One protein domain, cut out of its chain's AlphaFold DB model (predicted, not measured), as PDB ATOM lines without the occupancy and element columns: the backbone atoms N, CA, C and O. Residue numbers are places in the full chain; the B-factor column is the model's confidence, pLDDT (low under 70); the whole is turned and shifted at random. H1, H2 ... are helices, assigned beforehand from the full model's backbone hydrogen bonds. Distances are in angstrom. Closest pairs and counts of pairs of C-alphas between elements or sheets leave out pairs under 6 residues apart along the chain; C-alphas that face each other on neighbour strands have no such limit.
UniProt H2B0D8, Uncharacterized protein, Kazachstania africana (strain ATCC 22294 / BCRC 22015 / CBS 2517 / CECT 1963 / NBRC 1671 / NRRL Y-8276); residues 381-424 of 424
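What this domain is: This is residues 381 to 424 of the 424 residues of an uncharacterized protein of Kazachstania africana (strain ATCC 22294 / BCRC 22015 / CBS 2517 / CECT 1963 / NBRC 1671 / NRRL Y-8276) (UniProt H2B0D8). H2 and H3 lie side by side as a small helical hairpin, and H1 lies across its open end, near Lys 397 and Leu 420, with few contacts. The printed part has 44 residues with three named helices, in the order H1, H2, H3, and no named strand; the class is all helix. It is compact, with a radius of gyration of the C-alphas of 10.0 A, and only just flat, spanning 27 by 23 by 12 A.

How they stand to each other: H1, residues 381 to 390, and H2, residues 397 to 404, only just touch, with 3 pairs of C-alphas within 8 A, the closest being Leu 385 and Lys 397 at 7.3 A. Their lines are about perpendicular at 73 degrees, only just beyond steep. H2 and H3, residues 410 to 422, touch as a hairpin, opposite ways at a shallow tilt of 11 degrees; their closest C-alphas, Lys 397 and Leu 420, are 6.9 A apart. H1 and H3 are close but not clearly touching, with closest C-alphas Ile 381 and Leu 420 at 6.5 A. Every O i to N i+4 pair in H1, H2 and H3 is within hydrogen-bond range.

Where its parts are: H1 begins at C-alpha 381 (-2.385, -26.499, 34.863) and is 14.4 A long. H3, 17.2 A, ends at C-alpha 422 (-0.819, -34.127, 27.494).

The domain as a whole: The printed part has no cut, and its farthest C-alphas, Lys 390 and Glu 411, are 26.8 A apart. Residues 394 to 395 and 423 to 424 have pLDDT under 70.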
ATOM      1  N   ILE A 381      -1.177 -26.765  35.651       70.75
ATOM      2  CA  ILE A 381      -2.385 -26.499  34.863       70.75
ATOM      3  C   ILE A 381      -3.600 -26.318  35.771       70.75
ATOM      4  O   ILE A 381      -4.510 -25.549  35.462       70.75
ATOM      5  N   ASP A 382      -3.610 -27.039  36.886       70.75
ATOM      6  CA  ASP A 382      -4.748 -27.097  37.778       70.75
ATOM      7  C   ASP A 382      -4.866 -25.811  38.625       70.75
ATOM      8  O   ASP A 382      -5.990 -25.370  38.841       70.75
ATOM      9  N   THR A 383      -3.771 -25.096  38.946       73.50
ATOM     10  CA  THR A 383      -3.857 -23.744  39.551       73.50
ATOM     11  C   THR A 383      -4.339 -22.686  38.556       73.50
ATOM     12  O   THR A 383      -5.145 -21.826  38.912       73.50
ATOM     13  N   ILE A 384      -3.950 -22.775  37.277       74.25
ATOM     14  CA  ILE A 384      -4.506 -21.914  36.213       74.25
ATOM     15  C   ILE A 384      -6.021 -22.140  36.075       74.25
ATOM     16  O   ILE A 384      -6.781 -21.182  35.899       74.25
ATOM     17  N   LEU A 385      -6.476 -23.390  36.178       73.31
ATOM     18  CA  LEU A 385      -7.899 -23.729  36.125       73.31
ATOM     19  C   LEU A 385      -8.648 -23.288  37.381       73.31
ATOM     20  O   LEU A 385      -9.722 -22.713  37.235       73.31
ATOM     21  N   GLU A 386      -8.075 -23.465  38.571       76.19
ATOM     22  CA  GLU A 386      -8.634 -22.988  39.841       76.19
ATOM     23  C   GLU A 386      -8.803 -21.460  39.836       76.19
ATOM     24  O   GLU A 386      -9.848 -20.941  40.229       76.19
ATOM     25  N   ILE A 387      -7.825 -20.715  39.308       73.88
ATOM     26  CA  ILE A 387      -7.947 -19.265  39.099       73.88
ATOM     27  C   ILE A 387      -9.039 -18.959  38.065       73.88
ATOM     28  O   ILE A 387      -9.839 -18.042  38.265       73.88
ATOM     29  N   SER A 388      -9.133 -19.738  36.983       71.75
ATOM     30  CA  SER A 388     -10.208 -19.579  35.995       71.75
ATOM     31  C   SER A 388     -11.600 -19.880  36.572       71.75
ATOM     32  O   SER A 388     -12.580 -19.280  36.131       71.75
ATOM     33  N   GLU A 389     -11.698 -20.747  37.580       77.88
ATOM     34  CA  GLU A 389     -12.933 -21.048  38.302       77.88
ATOM     35  C   GLU A 389     -13.282 -19.938  39.302       77.88
ATOM     36  O   GLU A 389     -14.405 -19.435  39.276       77.88
ATOM     37  N   LYS A 390     -12.309 -19.455  40.090       73.81
ATOM     38  CA  LYS A 390     -12.467 -18.290  40.988       73.81
ATOM     39  C   LYS A 390     -12.937 -17.038  40.239       73.81
ATOM     40  O   LYS A 390     -13.780 -16.297  40.737       73.81
ATOM     41  N   LEU A 391     -12.462 -16.833  39.008       70.25
ATOM     42  CA  LEU A 391     -12.898 -15.747  38.122       70.25
ATOM     43  C   LEU A 391     -14.245 -16.018  37.405       70.25
ATOM     44  O   LEU A 391     -14.637 -15.244  36.531       70.25
ATOM     45  N   ASN A 392     -14.953 -17.112  37.725       71.56
ATOM     46  CA  ASN A 392     -16.159 -17.596  37.030       71.56
ATOM     47  C   ASN A 392     -15.986 -17.729  35.497       71.56
ATOM     48  O   ASN A 392     -16.942 -17.625  34.717       71.56
ATOM     49  N   VAL A 393     -14.755 -17.957  35.032       70.00
ATOM     50  CA  VAL A 393     -14.445 -18.147  33.613       70.00
ATOM     51  C   VAL A 393     -14.755 -19.584  33.201       70.00
ATOM     52  O   VAL A 393     -15.489 -19.746  32.229       70.00
ATOM     53  N   SER A 394     -14.279 -20.609  33.911       68.81
ATOM     54  CA  SER A 394     -14.540 -22.014  33.554       68.81
ATOM     55  C   SER A 394     -14.357 -22.975  34.731       68.81
ATOM     56  O   SER A 394     -13.375 -22.865  35.447       68.81
ATOM     57  N   SER A 395     -15.224 -23.989  34.834       68.12
ATOM     58  CA  SER A 395     -15.084 -25.126  35.775       68.12
ATOM     59  C   SER A 395     -14.606 -26.428  35.105       68.12
ATOM     60  O   SER A 395     -14.668 -27.502  35.694       68.12
ATOM     61  N   SER A 396     -14.198 -26.391  33.830       79.25
ATOM     62  CA  SER A 396     -13.719 -27.572  33.092       79.25
ATOM     63  C   SER A 396     -12.680 -27.198  32.034       79.25
ATOM     64  O   SER A 396     -12.798 -26.150  31.387       79.25
ATOM     65  N   LYS A 397     -11.704 -28.098  31.822       80.38
ATOM     66  CA  LYS A 397     -10.633 -27.996  30.813       80.38
ATOM     67  C   LYS A 397     -11.199 -27.748  29.408       80.38
ATOM     68  O   LYS A 397     -10.687 -26.886  28.694       80.38
ATOM     69  N   ASP A 398     -12.303 -28.406  29.046       80.06
ATOM     70  CA  ASP A 398     -12.946 -28.236  27.735       80.06
ATOM     71  C   ASP A 398     -13.608 -26.860  27.574       80.06
ATOM     72  O   ASP A 398     -13.473 -26.228  26.527       80.06
ATOM     73  N   ILE A 399     -14.275 -26.351  28.618       82.25
ATOM     74  CA  ILE A 399     -14.935 -25.031  28.591       82.25
ATOM     75  C   ILE A 399     -13.880 -23.918  28.556       82.25
ATOM     76  O   ILE A 399     -14.021 -22.939  27.821       82.25
ATOM     77  N   PHE A 400     -12.797 -24.072  29.324       82.94
ATOM     78  CA  PHE A 400     -11.639 -23.179  29.292       82.94
ATOM     79  C   PHE A 400     -11.009 -23.140  27.895       82.94
ATOM     80  O   PHE A 400     -10.921 -22.068  27.294       82.94
ATOM     81  N   PHE A 401     -10.703 -24.305  27.317       83.94
ATOM     82  CA  PHE A 401     -10.185 -24.414  25.954       83.94
ATOM     83  C   PHE A 401     -11.133 -23.790  24.914       83.94
ATOM     84  O   PHE A 401     -10.698 -22.998  24.078       83.94
ATOM     85  N   GLN A 402     -12.442 -24.050  25.007       83.94
ATOM     86  CA  GLN A 402     -13.452 -23.465  24.121       83.94
ATOM     87  C   GLN A 402     -13.516 -21.933  24.225       83.94
ATOM     88  O   GLN A 402     -13.698 -21.259  23.209       83.94
ATOM     89  N   LYS A 403     -13.343 -21.355  25.423       82.12
ATOM     90  CA  LYS A 403     -13.222 -19.897  25.577       82.12
ATOM     91  C   LYS A 403     -11.936 -19.385  24.926       82.12
ATOM     92  O   LYS A 403     -12.008 -18.428  24.156       82.12
ATOM     93  N   CYS A 404     -10.802 -20.049  25.149       83.56
ATOM     94  CA  CYS A 404      -9.509 -19.705  24.550       83.56
ATOM     95  C   CYS A 404      -9.512 -19.744  23.010       83.56
ATOM     96  O   CYS A 404      -8.882 -18.882  22.397       83.56
ATOM     97  N   CYS A 405     -10.284 -20.638  22.373       83.00
ATOM     98  CA  CYS A 405     -10.462 -20.692  20.911       83.00
ATOM     99  C   CYS A 405     -10.909 -19.366  20.262       83.00
ATOM    100  O   CYS A 405     -10.713 -19.193  19.060       83.00
ATOM    101  N   ASN A 406     -11.529 -18.451  21.019       81.19
ATOM    102  CA  ASN A 406     -11.994 -17.155  20.510       81.19
ATOM    103  C   ASN A 406     -10.950 -16.030  20.628       81.19
ATOM    104  O   ASN A 406     -11.148 -14.969  20.042       81.19
ATOM    105  N   TYR A 407      -9.874 -16.239  21.396       81.12
ATOM    106  CA  TYR A 407      -8.918 -15.186  21.769       81.12
ATOM    107  C   TYR A 407      -7.456 -15.528  21.449       81.12
ATOM    108  O   TYR A 407      -6.649 -14.617  21.272       81.12
ATOM    109  N   LEU A 408      -7.106 -16.815  21.361       84.44
ATOM    110  CA  LEU A 408      -5.764 -17.279  21.007       84.44
ATOM    111  C   LEU A 408      -5.634 -17.555  19.506       84.44
ATOM    112  O   LEU A 408      -6.593 -17.943  18.834       84.44
ATOM    113  N   ASN A 409      -4.420 -17.393  18.980       86.19
ATOM    114  CA  ASN A 409      -4.102 -17.843  17.628       86.19
ATOM    115  C   ASN A 409      -3.930 -19.382  17.582       86.19
ATOM    116  O   ASN A 409      -3.867 -20.045  18.615       86.19
ATOM    117  N   LEU A 410      -3.856 -19.969  16.381       80.31
ATOM    118  CA  LEU A 410      -3.797 -21.432  16.222       80.31
ATOM    119  C   LEU A 410      -2.531 -22.068  16.831       80.31
ATOM    120  O   LEU A 410      -2.588 -23.198  17.300       80.31
ATOM    121  N   GLU A 411      -1.405 -21.356  16.839       85.94
ATOM    122  CA  GLU A 411      -0.136 -21.829  17.409       85.94
ATOM    123  C   GLU A 411      -0.223 -21.902  18.941       85.94
ATOM    124  O   GLU A 411       0.008 -22.957  19.528       85.94
ATOM    125  N   GLN A 412      -0.697 -20.820  19.565       85.25
ATOM    126  CA  GLN A 412      -0.986 -20.735  20.999       85.25
ATOM    127  C   GLN A 412      -2.058 -21.739  21.439       85.25
ATOM    128  O   GLN A 412      -1.972 -22.290  22.531       85.25
ATOM    129  N   LEU A 413      -3.068 -21.993  20.602       85.25
ATOM    130  CA  LEU A 413      -4.119 -22.963  20.902       85.25
ATOM    131  C   LEU A 413      -3.590 -24.405  20.878       85.25
ATOM    132  O   LEU A 413      -3.959 -25.192  21.743       85.25
ATOM    133  N   ASN A 414      -2.702 -24.744  19.936       82.81
ATOM    134  CA  ASN A 414      -2.049 -26.056  19.896       82.81
ATOM    135  C   ASN A 414      -1.110 -26.260  21.100       82.81
ATOM    136  O   ASN A 414      -1.062 -27.349  21.667       82.81
ATOM    137  N   GLU A 415      -0.378 -25.218  21.511       85.69
ATOM    138  CA  GLU A 415       0.445 -25.260  22.727       85.69
ATOM    139  C   GLU A 415      -0.420 -25.422  23.986       85.69
ATOM    140  O   GLU A 415      -0.145 -26.295  24.808       85.69
ATOM    141  N   LEU A 416      -1.523 -24.672  24.087       83.94
ATOM    142  CA  LEU A 416      -2.491 -24.813  25.173       83.94
ATOM    143  C   LEU A 416      -3.121 -26.214  25.210       83.94
ATOM    144  O   LEU A 416      -3.310 -26.762  26.290       83.94
ATOM    145  N   GLU A 417      -3.433 -26.813  24.057       83.00
ATOM    146  CA  GLU A 417      -3.958 -28.181  23.986       83.00
ATOM    147  C   GLU A 417      -2.929 -29.208  24.476       83.00
ATOM    148  O   GLU A 417      -3.272 -30.094  25.263       83.00
ATOM    149  N   ARG A 418      -1.658 -29.068  24.068       82.75
ATOM    150  CA  ARG A 418      -0.564 -29.926  24.547       82.75
ATOM    151  C   ARG A 418      -0.441 -29.836  26.067       82.75
ATOM    152  O   ARG A 418      -0.459 -30.868  26.735       82.75
ATOM    153  N   ILE A 419      -0.401 -28.619  26.601       81.25
ATOM    154  CA  ILE A 419      -0.336 -28.358  28.038       81.25
ATOM    155  C   ILE A 419      -1.550 -29.005  28.737       81.25
ATOM    156  O   ILE A 419      -1.376 -29.956  29.495       81.25
ATOM    157  N   LEU A 420      -2.784 -28.597  28.409       79.44
ATOM    158  CA  LEU A 420      -4.013 -29.034  29.095       79.44
ATOM    159  C   LEU A 420      -4.272 -30.550  29.072       79.44
ATOM    160  O   LEU A 420      -4.801 -31.072  30.057       79.44
ATOM    161  N   TYR A 421      -3.971 -31.237  27.961       79.19
ATOM    162  CA  TYR A 421      -4.386 -32.632  27.736       79.19
ATOM    163  C   TYR A 421      -3.238 -33.644  27.675       79.19
ATOM    164  O   TYR A 421      -3.505 -34.839  27.783       79.19
ATOM    165  N   THR A 422      -1.982 -33.212  27.504       72.25
ATOM    166  CA  THR A 422      -0.819 -34.127  27.494       72.25
ATOM    167  C   THR A 422       0.154 -33.910  28.652       72.25
ATOM    168  O   THR A 422       0.975 -34.789  28.896       72.25
ATOM    169  N   GLY A 423       0.041 -32.801  29.399       62.28
ATOM    170  CA  GLY A 423       0.867 -32.541  30.585       62.28
ATOM    171  C   GLY A 423       2.359 -32.340  30.282       62.28
ATOM    172  O   GLY A 423       3.191 -32.703  31.110       62.28
ATOM    173  N   LEU A 424       2.680 -31.813  29.088       46.03
ATOM    174  CA  LEU A 424       4.033 -31.669  28.516       46.03
ATOM    175  C   LEU A 424       4.370 -30.232  28.082       46.03
ATOM    176  O   LEU A 424       3.589 -29.635  27.299       46.03
TER     177      LEU A 424